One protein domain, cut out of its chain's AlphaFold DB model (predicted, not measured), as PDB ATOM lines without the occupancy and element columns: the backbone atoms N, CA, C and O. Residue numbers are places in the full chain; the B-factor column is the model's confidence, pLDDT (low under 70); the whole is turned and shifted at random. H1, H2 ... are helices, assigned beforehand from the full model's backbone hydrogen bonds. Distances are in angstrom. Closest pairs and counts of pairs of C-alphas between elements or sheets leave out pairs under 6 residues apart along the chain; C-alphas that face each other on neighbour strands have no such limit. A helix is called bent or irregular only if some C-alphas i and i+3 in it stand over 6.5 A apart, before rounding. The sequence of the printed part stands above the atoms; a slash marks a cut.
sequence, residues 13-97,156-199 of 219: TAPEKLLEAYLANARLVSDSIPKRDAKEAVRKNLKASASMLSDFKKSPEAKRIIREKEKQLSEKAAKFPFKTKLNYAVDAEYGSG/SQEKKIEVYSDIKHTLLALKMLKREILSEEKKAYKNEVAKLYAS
ATOM      1  N   THR A  13     165.600 112.569  94.125       62.88
ATOM      2  CA  THR A  13     166.575 113.120  93.175       62.88
ATOM      3  C   THR A  13     167.231 114.375  93.769       62.88
ATOM      4  O   THR A  13     166.662 115.057  94.622       62.88
ATOM      5  N   ALA A  14     168.461 114.698  93.351       70.44
ATOM      6  CA  ALA A  14     169.163 115.916  93.778       70.44
ATOM      7  C   ALA A  14     168.302 117.208  93.699       70.44
ATOM      8  O   ALA A  14     168.284 117.953  94.680       70.44
ATOM      9  N   PRO A  15     167.523 117.463  92.621       69.81
ATOM     10  CA  PRO A  15     166.625 118.621  92.556       69.81
ATOM     11  C   PRO A  15     165.469 118.587  93.570       69.81
ATOM     12  O   PRO A  15     165.065 119.642  94.057       69.81
ATOM     13  N   GLU A  16     164.942 117.415  93.929       71.25
ATOM     14  CA  GLU A  16     163.884 117.303  94.945       71.25
ATOM     15  C   GLU A  16     164.394 117.695  96.332       71.25
ATOM     16  O   GLU A  16     163.709 118.425  97.044       71.25
ATOM     17  N   LYS A  17     165.625 117.298  96.681       76.06
ATOM     18  CA  LYS A  17     166.256 117.680  97.954       76.06
ATOM     19  C   LYS A  17     166.474 119.189  98.062       76.06
ATOM     20  O   LYS A  17     166.235 119.765  99.119       76.06
ATOM     21  N   LEU A  18     166.893 119.835  96.968       72.62
ATOM     22  CA  LEU A  18     167.065 121.291  96.926       72.62
ATOM     23  C   LEU A  18     165.731 122.019  97.128       72.62
ATOM     24  O   LEU A  18     165.660 122.992  97.881       72.62
ATOM     25  N   LEU A  19     164.663 121.520  96.496       76.44
ATOM     26  CA  LEU A  19     163.323 122.059  96.693       76.44
ATOM     27  C   LEU A  19     162.846 121.852  98.132       76.44
ATOM     28  O   LEU A  19     162.315 122.780  98.732       76.44
ATOM     29  N   GLU A  20     163.031 120.664  98.701       73.94
ATOM     30  CA  GLU A  20     162.606 120.363 100.069       73.94
ATOM     31  C   GLU A  20     163.345 121.205 101.107       73.94
ATOM     32  O   GLU A  20     162.699 121.723 102.013       73.94
ATOM     33  N   ALA A  21     164.645 121.439 100.935       73.00
ATOM     34  CA  ALA A  21     165.410 122.342 101.793       73.00
ATOM     35  C   ALA A  21     164.928 123.800 101.684       73.00
ATOM     36  O   ALA A  21     164.748 124.473 102.700       73.00
ATOM     37  N   TYR A  22     164.630 124.280 100.470       73.06
ATOM     38  CA  TYR A  22     164.021 125.600 100.284       73.06
ATOM     39  C   TYR A  22     162.649 125.698 100.966       73.06
ATOM     40  O   TYR A  22     162.363 126.694 101.631       73.06
ATOM     41  N   LEU A  23     161.803 124.674 100.825       74.94
ATOM     42  CA  LEU A  23     160.480 124.645 101.446       74.94
ATOM     43  C   LEU A  23     160.557 124.512 102.970       74.94
ATOM     44  O   LEU A  23     159.732 125.110 103.650       74.94
ATOM     45  N   ALA A  24     161.534 123.781 103.507       72.25
ATOM     46  CA  ALA A  24     161.781 123.698 104.944       72.25
ATOM     47  C   ALA A  24     162.167 125.069 105.515       72.25
ATOM     48  O   ALA A  24     161.552 125.523 106.474       72.25
ATOM     49  N   ASN A  25     163.087 125.784 104.861       68.31
ATOM     50  CA  ASN A  25     163.434 127.154 105.247       68.31
ATOM     51  C   ASN A  25     162.253 128.116 105.078       68.31
ATOM     52  O   ASN A  25     162.051 129.004 105.900       68.31
ATOM     53  N   ALA A  26     161.448 127.944 104.025       70.50
ATOM     54  CA  ALA A  26     160.262 128.764 103.814       70.50
ATOM     55  C   ALA A  26     159.222 128.553 104.919       70.50
ATOM     56  O   ALA A  26     158.607 129.536 105.309       70.50
ATOM     57  N   ARG A  27     159.063 127.318 105.418       70.94
ATOM     58  CA  ARG A  27     158.218 127.004 106.578       70.94
ATOM     59  C   ARG A  27     158.739 127.709 107.818       70.94
ATOM     60  O   ARG A  27     158.072 128.627 108.256       70.94
ATOM     61  N   LEU A  28     159.988 127.455 108.213       69.12
ATOM     62  CA  LEU A  28     160.619 128.086 109.385       69.12
ATOM     63  C   LEU A  28     160.494 129.618 109.412       69.12
ATOM     64  O   LEU A  28     160.319 130.218 110.464       69.12
ATOM     65  N   VAL A  29     160.599 130.267 108.250       66.06
ATOM     66  CA  VAL A  29     160.529 131.734 108.122       66.06
ATOM     67  C   VAL A  29     159.085 132.254 108.038       66.06
ATOM     68  O   VAL A  29     158.862 133.457 108.128       66.06
ATOM     69  N   SER A  30     158.105 131.376 107.832       62.56
ATOM     70  CA  SER A  30     156.674 131.695 107.747       62.56
ATOM     71  C   SER A  30     155.838 131.114 108.889       62.56
ATOM     72  O   SER A  30     154.635 131.383 108.933       62.56
ATOM     73  N   ASP A  31     156.457 130.318 109.761       64.25
ATOM     74  CA  ASP A  31     155.836 129.732 110.942       64.25
ATOM     75  C   ASP A  31     155.374 130.870 111.847       64.25
ATOM     76  O   ASP A  31     156.121 131.807 112.140       64.25
ATOM     77  N   SER A  32     154.113 130.804 112.255       60.22
ATOM     78  CA  SER A  32     153.518 131.770 113.177       60.22
ATOM     79  C   SER A  32     153.495 133.231 112.674       60.22
ATOM     80  O   SER A  32     153.481 134.161 113.482       60.22
ATOM     81  N   ILE A  33     153.447 133.463 111.355       66.25
ATOM     82  CA  ILE A  33     153.328 134.808 110.766       66.25
ATOM     83  C   ILE A  33     152.007 134.946 109.984       66.25
ATOM     84  O   ILE A  33     151.668 134.048 109.209       66.25
ATOM     85  N   PRO A  34     151.273 136.078 110.083       64.19
ATOM     86  CA  PRO A  34     150.068 136.305 109.286       64.19
ATOM     87  C   PRO A  34     150.375 136.343 107.786       64.19
ATOM     88  O   PRO A  34     151.460 136.738 107.340       64.19
ATOM     89  N   LYS A  35     149.377 136.015 106.961       64.81
ATOM     90  CA  LYS A  35     149.525 135.853 105.502       64.81
ATOM     91  C   LYS A  35     150.202 137.038 104.800       64.81
ATOM     92  O   LYS A  35     150.907 136.854 103.798       64.81
ATOM     93  N   ARG A  36     149.946 138.266 105.269       64.62
ATOM     94  CA  ARG A  36     150.522 139.497 104.703       64.62
ATOM     95  C   ARG A  36     152.043 139.505 104.824       64.62
ATOM     96  O   ARG A  36     152.729 139.777 103.837       64.62
ATOM     97  N   ASP A  37     152.536 139.145 105.997       68.94
ATOM     98  CA  ASP A  37     153.945 139.239 106.355       68.94
ATOM     99  C   ASP A  37     154.685 137.959 105.917       68.94
ATOM    100  O   ASP A  37     155.817 138.029 105.433       68.94
ATOM    101  N   ALA A  38     153.986 136.813 105.879       70.19
ATOM    102  CA  ALA A  38     154.474 135.565 105.288       70.19
ATOM    103  C   ALA A  38     154.894 135.743 103.818       70.19
ATOM    104  O   ALA A  38     155.897 135.189 103.368       70.19
ATOM    105  N   LYS A  39     154.180 136.575 103.046       74.31
ATOM    106  CA  LYS A  39     154.555 136.877 101.655       74.31
ATOM    107  C   LYS A  39     155.903 137.590 101.556       74.31
ATOM    108  O   LYS A  39     156.661 137.327 100.620       74.31
ATOM    109  N   GLU A  40     156.191 138.512 102.468       75.62
ATOM    110  CA  GLU A  40     157.469 139.221 102.490       75.62
ATOM    111  C   GLU A  40     158.595 138.311 102.986       75.62
ATOM    112  O   GLU A  40     159.662 138.274 102.367       75.62
ATOM    113  N   ALA A  41     158.335 137.524 104.029       73.12
ATOM    114  CA  ALA A  41     159.284 136.576 104.601       73.12
ATOM    115  C   ALA A  41     159.707 135.516 103.564       73.12
ATOM    116  O   ALA A  41     160.896 135.341 103.284       73.12
ATOM    117  N   VAL A  42     158.736 134.927 102.857       76.50
ATOM    118  CA  VAL A  42     158.978 134.009 101.732       76.50
ATOM    119  C   VAL A  42     159.746 134.698 100.598       76.50
ATOM    120  O   VAL A  42     160.625 134.090  99.988       76.50
ATOM    121  N   ARG A  43     159.480 135.982 100.316       77.19
ATOM    122  CA  ARG A  43     160.230 136.740  99.298       77.19
ATOM    123  C   ARG A  43     161.694 136.941  99.685       77.19
ATOM    124  O   ARG A  43     162.559 136.853  98.813       77.19
ATOM    125  N   LYS A  44     161.965 137.252 100.952       76.81
ATOM    126  CA  LYS A  44     163.327 137.397 101.485       76.81
ATOM    127  C   LYS A  44     164.058 136.058 101.429       76.81
ATOM    128  O   LYS A  44     165.167 136.013 100.903       76.81
ATOM    129  N   ASN A  45     163.400 134.970 101.833       76.94
ATOM    130  CA  ASN A  45     163.964 133.624 101.755       76.94
ATOM    131  C   ASN A  45     164.275 133.191 100.311       76.94
ATOM    132  O   ASN A  45     165.339 132.638 100.051       76.94
ATOM    133  N   LEU A  46     163.396 133.497  99.347       77.00
ATOM    134  CA  LEU A  46     163.642 133.221  97.926       77.00
ATOM    135  C   LEU A  46     164.913 133.915  97.418       77.00
ATOM    136  O   LEU A  46     165.712 133.296  96.720       77.00
ATOM    137  N   LYS A  47     165.125 135.181  97.800       80.12
ATOM    138  CA  LYS A  47     166.348 135.920  97.456       80.12
ATOM    139  C   LYS A  47     167.585 135.339  98.140       80.12
ATOM    140  O   LYS A  47     168.616 135.208  97.493       80.12
ATOM    141  N   ALA A  48     167.479 134.984  99.420       74.81
ATOM    142  CA  ALA A  48     168.575 134.376 100.174       74.81
ATOM    143  C   ALA A  48     168.969 133.000  99.606       74.81
ATOM    144  O   ALA A  48     170.145 132.667  99.530       74.81
ATOM    145  N   SER A  49     167.984 132.237  99.128       72.38
ATOM    146  CA  SER A  49     168.165 130.908  98.534       72.38
ATOM    147  C   SER A  49     168.454 130.951  97.027       72.38
ATOM    148  O   SER A  49     168.464 129.906  96.379       72.38
ATOM    149  N   ALA A  50     168.665 132.130  96.432       74.31
ATOM    150  CA  ALA A  50     168.769 132.283  94.980       74.31
ATOM    151  C   ALA A  50     169.938 131.493  94.367       74.31
ATOM    152  O   ALA A  50     169.775 130.917  93.291       74.31
ATOM    153  N   SER A  51     171.084 131.430  95.054       73.19
ATOM    154  CA  SER A  51     172.256 130.649  94.634       73.19
ATOM    155  C   SER A  51     172.000 129.143  94.706       73.19
ATOM    156  O   SER A  51     172.306 128.418  93.772       73.19
ATOM    157  N   MET A  52     171.358 128.670  95.772       72.88
ATOM    158  CA  MET A  52     170.971 127.264  95.926       72.88
ATOM    159  C   MET A  52     169.924 126.839  94.886       72.88
ATOM    160  O   MET A  52     169.931 125.716  94.383       72.88
ATOM    161  N   LEU A  53     169.007 127.746  94.554       75.44
ATOM    162  CA  LEU A  53     167.931 127.493  93.607       75.44
ATOM    163  C   LEU A  53     168.374 127.623  92.149       75.44
ATOM    164  O   LEU A  53     167.636 127.155  91.289       75.44
ATOM    165  N   SER A  54     169.532 128.211  91.827       76.19
ATOM    166  CA  SER A  54     169.951 128.374  90.426       76.19
ATOM    167  C   SER A  54     170.107 127.039  89.706       76.19
ATOM    168  O   SER A  54     169.723 126.918  88.544       76.19
ATOM    169  N   ASP A  55     170.610 126.027  90.407       76.25
ATOM    170  CA  ASP A  55     170.817 124.691  89.843       76.25
ATOM    171  C   ASP A  55     169.492 123.946  89.699       76.25
ATOM    172  O   ASP A  55     169.247 123.274  88.697       76.25
ATOM    173  N   PHE A  56     168.575 124.159  90.648       77.12
ATOM    174  CA  PHE A  56     167.207 123.674  90.535       77.12
ATOM    175  C   PHE A  56     166.477 124.326  89.352       77.12
ATOM    176  O   PHE A  56     165.874 123.623  88.553       77.12
ATOM    177  N   LYS A  57     166.566 125.651  89.181       78.12
ATOM    178  CA  LYS A  57     165.894 126.401  88.102       78.12
ATOM    179  C   LYS A  57     166.341 125.971  86.702       78.12
ATOM    180  O   LYS A  57     165.529 125.996  85.783       78.12
ATOM    181  N   LYS A  58     167.606 125.570  86.545       78.00
ATOM    182  CA  LYS A  58     168.170 125.071  85.280       78.00
ATOM    183  C   LYS A  58     167.757 123.632  84.960       78.00
ATOM    184  O   LYS A  58     167.905 123.204  83.818       78.00
ATOM    185  N   SER A  59     167.251 122.879  85.939       76.50
ATOM    186  CA  SER A  59     166.822 121.501  85.716       76.50
ATOM    187  C   SER A  59     165.522 121.450  84.897       76.50
ATOM    188  O   SER A  59     164.530 122.081  85.279       76.50
ATOM    189  N   PRO A  60     165.456 120.641  83.823       74.31
ATOM    190  CA  PRO A  60     164.228 120.460  83.046       74.31
ATOM    191  C   PRO A  60     163.101 119.812  83.870       74.31
ATOM    192  O   PRO A  60     161.918 119.999  83.574       74.31
ATOM    193  N   GLU A  61     163.441 119.100  84.948       77.62
ATOM    194  CA  GLU A  61     162.480 118.437  85.834       77.62
ATOM    195  C   GLU A  61     161.842 119.384  86.859       77.62
ATOM    196  O   GLU A  61     160.789 119.068  87.421       77.62
ATOM    197  N   ALA A  62     162.410 120.576  87.073       75.31
ATOM    198  CA  ALA A  62     161.984 121.515  88.112       75.31
ATOM    199  C   ALA A  62     160.498 121.879  88.016       75.31
ATOM    200  O   ALA A  62     159.772 121.884  89.012       75.31
ATOM    201  N   LYS A  63     160.002 122.115  86.795       77.62
ATOM    202  CA  LYS A  63     158.584 122.416  86.549       77.62
ATOM    203  C   LYS A  63     157.677 121.237  86.899       77.62
ATOM    204  O   LYS A  63     156.573 121.463  87.401       77.62
ATOM    205  N   ARG A  64     158.112 120.001  86.626       81.50
ATOM    206  CA  ARG A  64     157.342 118.787  86.934       81.50
ATOM    207  C   ARG A  64     157.267 118.582  88.442       81.50
ATOM    208  O   ARG A  64     156.168 118.433  88.967       81.50
ATOM    209  N   ILE A  65     158.409 118.687  89.121       77.88
ATOM    210  CA  ILE A  65     158.523 118.532  90.575       77.88
ATOM    211  C   ILE A  65     157.687 119.602  91.299       77.88
ATOM    212  O   ILE A  65     156.907 119.267  92.192       77.88
ATOM    213  N   ILE A  66     157.759 120.874  90.875       78.25
ATOM    214  CA  ILE A  66     156.916 121.946  91.434       78.25
ATOM    215  C   ILE A  66     155.431 121.608  91.261       78.25
ATOM    216  O   ILE A  66     154.680 121.700  92.227       78.25
ATOM    217  N   ARG A  67     154.993 121.213  90.057       81.00
ATOM    218  CA  ARG A  67     153.577 120.893  89.794       81.00
ATOM    219  C   ARG A  67     153.087 119.714  90.634       81.00
ATOM    220  O   ARG A  67     151.965 119.756  91.131       81.00
ATOM    221  N   GLU A  68     153.906 118.678  90.793       81.75
ATOM    222  CA  GLU A  68     153.563 117.506  91.600       81.75
ATOM    223  C   GLU A  68     153.413 117.878  93.080       81.75
ATOM    224  O   GLU A  68     152.393 117.559  93.694       81.75
ATOM    225  N   LYS A  69     154.362 118.644  93.636       77.50
ATOM    226  CA  LYS A  69     154.292 119.130  95.023       77.50
ATOM    227  C   LYS A  69     153.141 120.131  95.229       77.50
ATOM    228  O   LYS A  69     152.459 120.052  96.248       77.50
ATOM    229  N   GLU A  70     152.859 121.013  94.262       76.50
ATOM    230  CA  GLU A  70     151.675 121.894  94.265       76.50
ATOM    231  C   GLU A  70     150.383 121.069  94.337       76.50
ATOM    232  O   GLU A  70     149.523 121.348  95.175       76.50
ATOM    233  N   LYS A  71     150.258 120.027  93.503       79.94
ATOM    234  CA  LYS A  71     149.082 119.150  93.476       79.94
ATOM    235  C   LYS A  71     148.902 118.432  94.813       79.94
ATOM    236  O   LYS A  71     147.843 118.571  95.423       79.94
ATOM    237  N   GLN A  72     149.948 117.782  95.324       77.75
ATOM    238  CA  GLN A  72     149.916 117.082  96.614       77.75
ATOM    239  C   GLN A  72     149.513 118.008  97.772       77.75
ATOM    240  O   GLN A  72     148.681 117.646  98.603       77.75
ATOM    241  N   LEU A  73     150.074 119.219  97.833       75.81
ATOM    242  CA  LEU A  73     149.738 120.194  98.874       75.81
ATOM    243  C   LEU A  73     148.326 120.765  98.700       75.81
ATOM    244  O   LEU A  73     147.635 120.982  99.692       75.81
ATOM    245  N   SER A  74     147.868 120.970  97.464       72.06
ATOM    246  CA  SER A  74     146.503 121.432  97.188       72.06
ATOM    247  C   SER A  74     145.447 120.394  97.575       72.06
ATOM    248  O   SER A  74     144.443 120.753  98.189       72.06
ATOM    249  N   GLU A  75     145.705 119.111  97.317       77.25
ATOM    250  CA  GLU A  75     144.844 117.999  97.730       77.25
ATOM    251  C   GLU A  75     144.827 117.856  99.253       77.25
ATOM    252  O   GLU A  75     143.758 117.713  99.849       77.25
ATOM    253  N   LYS A  76     145.991 117.976  99.909       73.56
ATOM    254  CA  LYS A  76     146.076 118.019 101.378       73.56
ATOM    255  C   LYS A  76     145.278 119.196 101.942       73.56
ATOM    256  O   LYS A  76     144.474 118.984 102.841       73.56
ATOM    257  N   ALA A  77     145.405 120.398 101.374       70.56
ATOM    258  CA  ALA A  77     144.637 121.577 101.781       70.56
ATOM    259  C   ALA A  77     143.123 121.432 101.533       70.56
ATOM    260  O   ALA A  77     142.314 122.007 102.267       70.56
ATOM    261  N   ALA A  78     142.715 120.693 100.498       72.38
ATOM    262  CA  ALA A  78     141.308 120.484 100.172       72.38
ATOM    263  C   ALA A  78     140.581 119.687 101.266       72.38
ATOM    264  O   ALA A  78     139.449 120.045 101.597       72.38
ATOM    265  N   LYS A  79     141.265 118.704 101.874       78.25
ATOM    266  CA  LYS A  79     140.749 117.822 102.936       78.25
ATOM    267  C   LYS A  79     140.431 118.535 104.257       78.25
ATOM    268  O   LYS A  79     139.729 117.968 105.088       78.25
ATOM    269  N   PHE A  80     140.915 119.760 104.466       71.44
ATOM    270  CA  PHE A  80     140.624 120.507 105.691       71.44
ATOM    271  C   PHE A  80     139.181 121.037 105.709       71.44
ATOM    272  O   PHE A  80     138.672 121.487 104.671       71.44
ATOM    273  N   PRO A  81     138.521 121.031 106.883       72.12
ATOM    274  CA  PRO A  81     137.155 121.511 107.021       72.12
ATOM    275  C   PRO A  81     137.076 123.019 106.761       72.12
ATOM    276  O   PRO A  81     138.025 123.767 107.001       72.12
ATOM    277  N   PHE A  82     135.914 123.479 106.294       65.38
ATOM    278  CA  PHE A  82     135.682 124.883 105.941       65.38
ATOM    279  C   PHE A  82     136.027 125.861 107.079       65.38
ATOM    280  O   PHE A  82     136.587 126.918 106.813       65.38
ATOM    281  N   LYS A  83     135.792 125.476 108.344       64.62
ATOM    282  CA  LYS A  83     136.122 126.299 109.524       64.62
ATOM    283  C   LYS A  83     137.605 126.669 109.592       64.62
ATOM    284  O   LYS A  83     137.937 127.828 109.784       64.62
ATOM    285  N   THR A  84     138.491 125.703 109.354       67.50
ATOM    286  CA  THR A  84     139.945 125.921 109.341       67.50
ATOM    287  C   THR A  84     140.354 126.865 108.211       67.50
ATOM    288  O   THR A  84     141.187 127.746 108.397       67.50
ATOM    289  N   LYS A  85     139.714 126.730 107.041       70.69
ATOM    290  CA  LYS A  85     139.955 127.613 105.888       70.69
ATOM    291  C   LYS A  85     139.521 129.048 106.178       70.69
ATOM    292  O   LYS A  85     140.215 129.978 105.779       70.69
ATOM    293  N   LEU A  86     138.386 129.209 106.860       62.88
ATOM    294  CA  LEU A  86     137.864 130.509 107.257       62.88
ATOM    295  C   LEU A  86     138.777 131.169 108.296       62.88
ATOM    296  O   LEU A  86     139.174 132.304 108.074       62.88
ATOM    297  N   ASN A  87     139.190 130.441 109.339       66.50
ATOM    298  CA  ASN A  87     140.105 130.949 110.372       66.50
ATOM    299  C   ASN A  87     141.430 131.451 109.783       66.50
ATOM    300  O   ASN A  87     141.889 132.529 110.149       66.50
ATOM    301  N   TYR A  88     141.996 130.724 108.814       66.06
ATOM    302  CA  TYR A  88     143.174 131.176 108.071       66.06
ATOM    303  C   TYR A  88     142.895 132.410 107.197       66.06
ATOM    304  O   TYR A  88     143.740 133.286 107.060       66.06
ATOM    305  N   ALA A  89     141.719 132.500 106.565       64.12
ATOM    306  CA  ALA A  89     141.380 133.636 105.706       64.12
ATOM    307  C   ALA A  89     141.229 134.951 106.483       64.12
ATOM    308  O   ALA A  89     141.495 136.010 105.917       64.12
ATOM    309  N   VAL A  90     140.808 134.868 107.746       60.62
ATOM    310  CA  VAL A  90     140.640 136.023 108.636       60.62
ATOM    311  C   VAL A  90     141.835 136.247 109.575       60.62
ATOM    312  O   VAL A  90     141.717 137.062 110.482       60.62
ATOM    313  N   ASP A  91     142.956 135.529 109.379       58.28
ATOM    314  CA  ASP A  91     144.149 135.560 110.249       58.28
ATOM    315  C   ASP A  91     143.786 135.453 111.759       58.28
ATOM    316  O   ASP A  91     144.437 136.040 112.623       58.28
ATOM    317  N   ALA A  92     142.727 134.695 112.096       54.84
ATOM    318  CA  ALA A  92     142.157 134.649 113.453       54.84
ATOM    319  C   ALA A  92     143.126 134.081 114.504       54.84
ATOM    320  O   ALA A  92     142.995 134.380 115.687       54.84
ATOM    321  N   GLU A  93     144.101 133.288 114.065       50.59
ATOM    322  CA  GLU A  93     145.149 132.690 114.898       50.59
ATOM    323  C   GLU A  93     146.190 133.723 115.375       50.59
ATOM    324  O   GLU A  93     146.827 133.529 116.403       50.59
ATOM    325  N   TYR A  94     146.302 134.869 114.691       48.31
ATOM    326  CA  TYR A  94     147.303 135.907 114.973       48.31
ATOM    327  C   TYR A  94     146.762 137.095 115.777       48.31
ATOM    328  O   TYR A  94     147.429 138.122 115.903       48.31
ATOM    329  N   GLY A  95     145.538 136.992 116.307       44.69
ATOM    330  CA  GLY A  95     144.934 138.026 117.154       44.69
ATOM    331  C   GLY A  95     144.676 139.367 116.454       44.69
ATOM    332  O   GLY A  95     144.251 140.326 117.102       44.69
ATOM    333  N   SER A  96     144.887 139.469 115.137       43.69
ATOM    334  CA  SER A  96     144.711 140.716 114.395       43.69
ATOM    335  C   SER A  96     143.231 140.974 114.110       43.69
ATOM    336  O   SER A  96     142.722 140.671 113.035       43.69
ATOM    337  N   GLY A  97     142.533 141.545 115.093       43.06
ATOM    338  CA  GLY A  97     141.297 142.295 114.875       43.06
ATOM    339  C   GLY A  97     140.188 141.513 114.174       43.06
ATOM    340  O   GLY A  97     139.684 141.947 113.140       43.06
ATOM    341  N   SER A 156     143.790 120.590 119.707       56.38
ATOM    342  CA  SER A 156     143.619 119.797 118.480       56.38
ATOM    343  C   SER A 156     143.157 120.614 117.264       56.38
ATOM    344  O   SER A 156     143.387 120.202 116.126       56.38
ATOM    345  N   GLN A 157     142.463 121.735 117.468       55.88
ATOM    346  CA  GLN A 157     142.009 122.615 116.390       55.88
ATOM    347  C   GLN A 157     143.070 123.642 116.008       55.88
ATOM    348  O   GLN A 157     143.255 123.846 114.815       55.88
ATOM    349  N   GLU A 158     143.796 124.198 116.975       58.44
ATOM    350  CA  GLU A 158     144.942 125.093 116.738       58.44
ATOM    351  C   GLU A 158     146.005 124.386 115.892       58.44
ATOM    352  O   GLU A 158     146.283 124.813 114.778       58.44
ATOM    353  N   LYS A 159     146.413 123.170 116.282       61.19
ATOM    354  CA  LYS A 159     147.328 122.335 115.476       61.19
ATOM    355  C   LYS A 159     146.828 122.072 114.046       61.19
ATOM    356  O   LYS A 159     147.619 121.849 113.138       61.19
ATOM    357  N   LYS A 160     145.509 122.061 113.802       65.56
ATOM    358  CA  LYS A 160     144.948 121.896 112.444       65.56
ATOM    359  C   LYS A 160     144.963 123.193 111.640       65.56
ATOM    360  O   LYS A 160     144.984 123.110 110.412       65.56
ATOM    361  N   ILE A 161     144.879 124.347 112.297       64.75
ATOM    362  CA  ILE A 161     144.957 125.662 111.654       64.75
ATOM    363  C   ILE A 161     146.418 125.956 111.309       64.75
ATOM    364  O   ILE A 161     146.677 126.227 110.140       64.75
ATOM    365  N   GLU A 162     147.346 125.704 112.230       65.31
ATOM    366  CA  GLU A 162     148.796 125.790 112.021       65.31
ATOM    367  C   GLU A 162     149.265 124.915 110.841       65.31
ATOM    368  O   GLU A 162     149.815 125.392 109.848       65.31
ATOM    369  N   VAL A 163     148.905 123.625 110.832       70.62
ATOM    370  CA  VAL A 163     149.248 122.737 109.704       70.62
ATOM    371  C   VAL A 163     148.622 123.224 108.386       70.62
ATOM    372  O   VAL A 163     149.189 123.036 107.305       70.62
ATOM    373  N   TYR A 164     147.444 123.855 108.434       72.31
ATOM    374  CA  TYR A 164     146.816 124.426 107.245       72.31
ATOM    375  C   TYR A 164     147.513 125.712 106.773       72.31
ATOM    376  O   TYR A 164     147.685 125.880 105.556       72.31
ATOM    377  N   SER A 165     147.940 126.591 107.686       69.69
ATOM    378  CA  SER A 165     148.723 127.784 107.356       69.69
ATOM    379  C   SER A 165     150.051 127.406 106.726       69.69
ATOM    380  O   SER A 165     150.376 127.929 105.657       69.69
ATOM    381  N   ASP A 166     150.732 126.395 107.259       73.00
ATOM    382  CA  ASP A 166     152.010 125.915 106.730       73.00
ATOM    383  C   ASP A 166     151.865 125.412 105.299       73.00
ATOM    384  O   ASP A 166     152.667 125.733 104.415       73.00
ATOM    385  N   ILE A 167     150.800 124.653 105.021       77.25
ATOM    386  CA  ILE A 167     150.500 124.181 103.666       77.25
ATOM    387  C   ILE A 167     150.273 125.373 102.726       77.25
ATOM    388  O   ILE A 167     150.743 125.356 101.582       77.25
ATOM    389  N   LYS A 168     149.581 126.425 103.175       77.75
ATOM    390  CA  LYS A 168     149.315 127.619 102.360       77.75
ATOM    391  C   LYS A 168     150.551 128.486 102.149       77.75
ATOM    392  O   LYS A 168     150.749 128.951 101.023       77.75
ATOM    393  N   HIS A 169     151.393 128.659 103.159       74.50
ATOM    394  CA  HIS A 169     152.668 129.364 103.046       74.50
ATOM    395  C   HIS A 169     153.639 128.598 102.139       74.50
ATOM    396  O   HIS A 169     154.238 129.182 101.233       74.50
ATOM    397  N   THR A 170     153.676 127.266 102.246       75.06
ATOM    398  CA  THR A 170     154.437 126.399 101.331       75.06
ATOM    399  C   THR A 170     153.932 126.536  99.882       75.06
ATOM    400  O   THR A 170     154.725 126.675  98.949       75.06
ATOM    401  N   LEU A 171     152.609 126.562  99.661       79.69
ATOM    402  CA  LEU A 171     152.021 126.800  98.333       79.69
ATOM    403  C   LEU A 171     152.346 128.199  97.787       79.69
ATOM    404  O   LEU A 171     152.560 128.362  96.582       79.69
ATOM    405  N   LEU A 172     152.398 129.215  98.651       80.62
ATOM    406  CA  LEU A 172     152.814 130.565  98.278       80.62
ATOM    407  C   LEU A 172     154.281 130.584  97.826       80.62
ATOM    408  O   LEU A 172     154.577 131.151  96.771       80.62
ATOM    409  N   ALA A 173     155.168 129.912  98.562       75.75
ATOM    410  CA  ALA A 173     156.582 129.772  98.220       75.75
ATOM    411  C   ALA A 173     156.790 129.073  96.869       75.75
ATOM    412  O   ALA A 173     157.546 129.578  96.033       75.75
ATOM    413  N   LEU A 174     156.060 127.983  96.605       81.62
ATOM    414  CA  LEU A 174     156.076 127.290  95.310       81.62
ATOM    415  C   LEU A 174     155.602 128.192  94.165       81.62
ATOM    416  O   LEU A 174     156.253 128.277  93.121       81.62
ATOM    417  N   LYS A 175     154.507 128.933  94.371       84.44
ATOM    418  CA  LYS A 175     153.972 129.866  93.370       84.44
ATOM    419  C   LYS A 175     154.957 130.990  93.048       84.44
ATOM    420  O   LYS A 175     155.036 131.421  91.895       84.44
ATOM    421  N   MET A 176     155.687 131.489  94.045       82.50
ATOM    422  CA  MET A 176     156.711 132.519  93.854       82.50
ATOM    423  C   MET A 176     157.923 131.978  93.095       82.50
ATOM    424  O   MET A 176     158.324 132.595  92.109       82.50
ATOM    425  N   LEU A 177     158.418 130.797  93.466       78.88
ATOM    426  CA  LEU A 177     159.511 130.122  92.766       78.88
ATOM    427  C   LEU A 177     159.169 129.863  91.289       78.88
ATOM    428  O   LEU A 177     159.937 130.197  90.388       78.88
ATOM    429  N   LYS A 178     157.961 129.357  91.018       83.88
ATOM    430  CA  LYS A 178     157.451 129.132  89.656       83.88
ATOM    431  C   LYS A 178     157.391 130.415  88.827       83.88
ATOM    432  O   LYS A 178     157.710 130.399  87.642       83.88
ATOM    433  N   ARG A 179     156.971 131.532  89.432       83.62
ATOM    434  CA  ARG A 179     156.951 132.845  88.763       83.62
ATOM    435  C   ARG A 179     158.351 133.333  88.423       83.62
ATOM    436  O   ARG A 179     158.515 133.953  87.378       83.62
ATOM    437  N   GLU A 180     159.328 133.071  89.284       80.94
ATOM    438  CA  GLU A 180     160.711 133.465  89.046       80.94
ATOM    439  C   GLU A 180     161.324 132.682  87.880       80.94
ATOM    440  O   GLU A 180     161.831 133.309  86.955       80.94
ATOM    441  N   ILE A 181     161.128 131.357  87.836       81.12
ATOM    442  CA  ILE A 181     161.528 130.508  86.695       81.12
ATOM    443  C   ILE A 181     160.933 131.046  85.385       81.12
ATOM    444  O   ILE A 181     161.650 131.318  84.428       81.12
ATOM    445  N   LEU A 182     159.616 131.284  85.354       82.00
ATOM    446  CA  LEU A 182     158.943 131.813  84.162       82.00
ATOM    447  C   LEU A 182     159.412 133.231  83.793       82.00
ATOM    448  O   LEU A 182     159.392 133.607  82.622       82.00
ATOM    449  N   SER A 183     159.786 134.049  84.778       82.25
ATOM    450  CA  SER A 183     160.304 135.395  84.530       82.25
ATOM    451  C   SER A 183     161.715 135.366  83.951       82.25
ATOM    452  O   SER A 183     162.022 136.218  83.119       82.25
ATOM    453  N   GLU A 184     162.570 134.450  84.398       80.44
ATOM    454  CA  GLU A 184     163.920 134.259  83.861       80.44
ATOM    455  C   GLU A 184     163.855 133.747  82.417       80.44
ATOM    456  O   GLU A 184     164.483 134.333  81.541       80.44
ATOM    457  N   GLU A 185     162.986 132.772  82.132       80.75
ATOM    458  CA  GLU A 185     162.743 132.269  80.772       80.75
ATOM    459  C   GLU A 185     162.252 133.366  79.824       80.75
ATOM    460  O   GLU A 185     162.755 133.511  78.713       80.75
ATOM    461  N   LYS A 186     161.307 134.205  80.269       80.12
ATOM    462  CA  LYS A 186     160.832 135.343  79.467       80.12
ATOM    463  C   LYS A 186     161.933 136.361  79.184       80.12
ATOM    464  O   LYS A 186     161.931 136.961  78.113       80.12
ATOM    465  N   LYS A 187     162.842 136.598  80.135       83.06
ATOM    466  CA  LYS A 187     163.990 137.494  79.933       83.06
ATOM    467  C   LYS A 187     164.993 136.885  78.955       83.06
ATOM    468  O   LYS A 187     165.424 137.587  78.049       83.06
ATOM    469  N   ALA A 188     165.305 135.598  79.099       80.44
ATOM    470  CA  ALA A 188     166.171 134.871  78.176       80.44
ATOM    471  C   ALA A 188     165.611 134.910  76.746       80.44
ATOM    472  O   ALA A 188     166.301 135.364  75.840       80.44
ATOM    473  N   TYR A 189     164.324 134.593  76.578       81.19
ATOM    474  CA  TYR A 189     163.636 134.665  75.288       81.19
ATOM    475  C   TYR A 189     163.668 136.073  74.682       81.19
ATOM    476  O   TYR A 189     164.020 136.243  73.520       81.19
ATOM    477  N   LYS A 190     163.364 137.117  75.467       82.62
ATOM    478  CA  LYS A 190     163.458 138.508  74.990       82.62
ATOM    479  C   LYS A 190     164.871 138.870  74.532       82.62
ATOM    480  O   LYS A 190     165.012 139.568  73.533       82.62
ATOM    481  N   ASN A 191     165.896 138.401  75.240       83.25
ATOM    482  CA  ASN A 191     167.288 138.648  74.878       83.25
ATOM    483  C   ASN A 191     167.689 137.897  73.602       83.25
ATOM    484  O   ASN A 191     168.398 138.459  72.773       83.25
ATOM    485  N   GLU A 192     167.237 136.656  73.421       83.12
ATOM    486  CA  GLU A 192     167.456 135.885  72.190       83.12
ATOM    487  C   GLU A 192     166.764 136.531  70.993       83.12
ATOM    488  O   GLU A 192     167.393 136.732  69.958       83.12
ATOM    489  N   VAL A 193     165.508 136.948  71.157       81.94
ATOM    490  CA  VAL A 193     164.762 137.684  70.133       81.94
ATOM    491  C   VAL A 193     165.467 138.999  69.799       81.94
ATOM    492  O   VAL A 193     165.691 139.283  68.628       81.94
ATOM    493  N   ALA A 194     165.898 139.775  70.796       82.94
ATOM    494  CA  ALA A 194     166.646 141.010  70.563       82.94
ATOM    495  C   ALA A 194     167.975 140.765  69.824       82.94
ATOM    496  O   ALA A 194     168.317 141.531  68.926       82.94
ATOM    497  N   LYS A 195     168.702 139.687  70.150       82.94
ATOM    498  CA  LYS A 195     169.921 139.280  69.430       82.94
ATOM    499  C   LYS A 195     169.627 138.874  67.989       82.94
ATOM    500  O   LYS A 195     170.368 139.281  67.101       82.94
ATOM    501  N   LEU A 196     168.550 138.125  67.752       78.94
ATOM    502  CA  LEU A 196     168.099 137.776  66.406       78.94
ATOM    503  C   LEU A 196     167.779 139.047  65.611       78.94
ATOM    504  O   LEU A 196     168.376 139.263  64.563       78.94
ATOM    505  N   TYR A 197     166.947 139.945  66.141       74.56
ATOM    506  CA  TYR A 197     166.638 141.223  65.486       74.56
ATOM    507  C   TYR A 197     167.881 142.092  65.242       74.56
ATOM    508  O   TYR A 197     167.977 142.724  64.195       74.56
ATOM    509  N   ALA A 198     168.857 142.092  66.152       76.69
ATOM    510  CA  ALA A 198     170.133 142.775  65.939       76.69
ATOM    511  C   ALA A 198     170.975 142.114  64.828       76.69
ATOM    512  O   ALA A 198     171.603 142.820  64.042       76.69
ATOM    513  N   SER A 199     170.959 140.779  64.729       73.00
ATOM    514  CA  SER A 199     171.667 140.022  63.684       73.00
ATOM    515  C   SER A 199     171.041 140.165  62.293       73.00
ATOM    516  O   SER A 199     171.760 140.129  61.300       73.00
TER     517      SER A 199
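AT A GLANCE: This is residues 13 to 97 and 156 to 199 of the 219 residues of an uncharacterized protein of Acetobacter sp. CAG:977 (UniProt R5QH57). One long, straight helix, H6, forms the spine, and shorter helices pack around its first part: the hairpin of H1 and H2 crosses it on one side, H4 runs back along it on another, and H5 packs near its beginning. H3 packs on the first half of H1, while residues 186 to 199 of H6 stick out free as an arm. The printed part has 129 residues with six named helices, in the order H1 to H6, and no named strand; the class is all helix. The whole is only just loose, close to compact, with a radius of gyration of the C-alphas of 17.2 A, and elongated, spanning 63 by 33 by 24 A.

HOW THE PARTS SIT: Start at H1, residues 14 to 30, and go on to H2, residues 35 to 48: they form a helical hairpin and touch, opposite ways at a steep tilt of 44 degrees, closest at the C-alphas of Ser 30 and Ala 38, 5.1 A apart. Next comes H3, residues 50 to 58, which touches residues 15 to 22 of H1; the closest C-alphas, of Pro 15 and Phe 56, are 5.5 A apart. Look then at the hub, H6, residues 156 to 199, which touches four helices. H1 touches it with residues 23 to 30 alone, closest at the C-alphas of Leu 23 and Thr 170, 6.3 A apart, at a steep tilt of 57 degrees. H2 touches it at a steep tilt of 50 degrees, the closest C-alphas being those of Val 42 and Ala 173, 6.0 A apart. H4, residues 62 to 78, touches H6 at a shallow tilt of 28 degrees, opposite ways, closest at the C-alphas of Leu 73 and Ile 167, 6.3 A apart. H5, residues 82 to 89, touches H6 at the C-alphas of Thr 84 and Ile 161, 5.5 A apart, and is apart from H4. Every O i to N i+4 pair is within hydrogen-bond range in H1, H4 and H5; the counts are 9 of 10 in H2, 3 of 5 in H3 and 39 of 40 in H6.

IN THESE COORDINATES: Find C-alpha 14 at (169.163, 115.916, 93.778); from there H1 runs 24.5 A to C-alpha 30. H2 is 19.8 A long and H4 24.0 A. H3 is only just irregular: C-alphas 52 and 55 are 6.6 A apart. Find C-alpha 156 at (143.619, 119.797, 118.480), where H6 begins; it runs 64.8 A to C-alpha 199 at (171.667, 140.022, 63.684).

THE WHOLE: Without the free arm, the body spans 42 by 26 by 22 A. Residues 98 to 155 are not printed, and C-alphas 97 and 156 are 22.9 A apart across this cut; the four links from H1 through H5 are tight. Look in the B-factor column for low confidence: 36 printed residues are under 70, among them residues 28 to 37, 86 to 97 and 156 to 162.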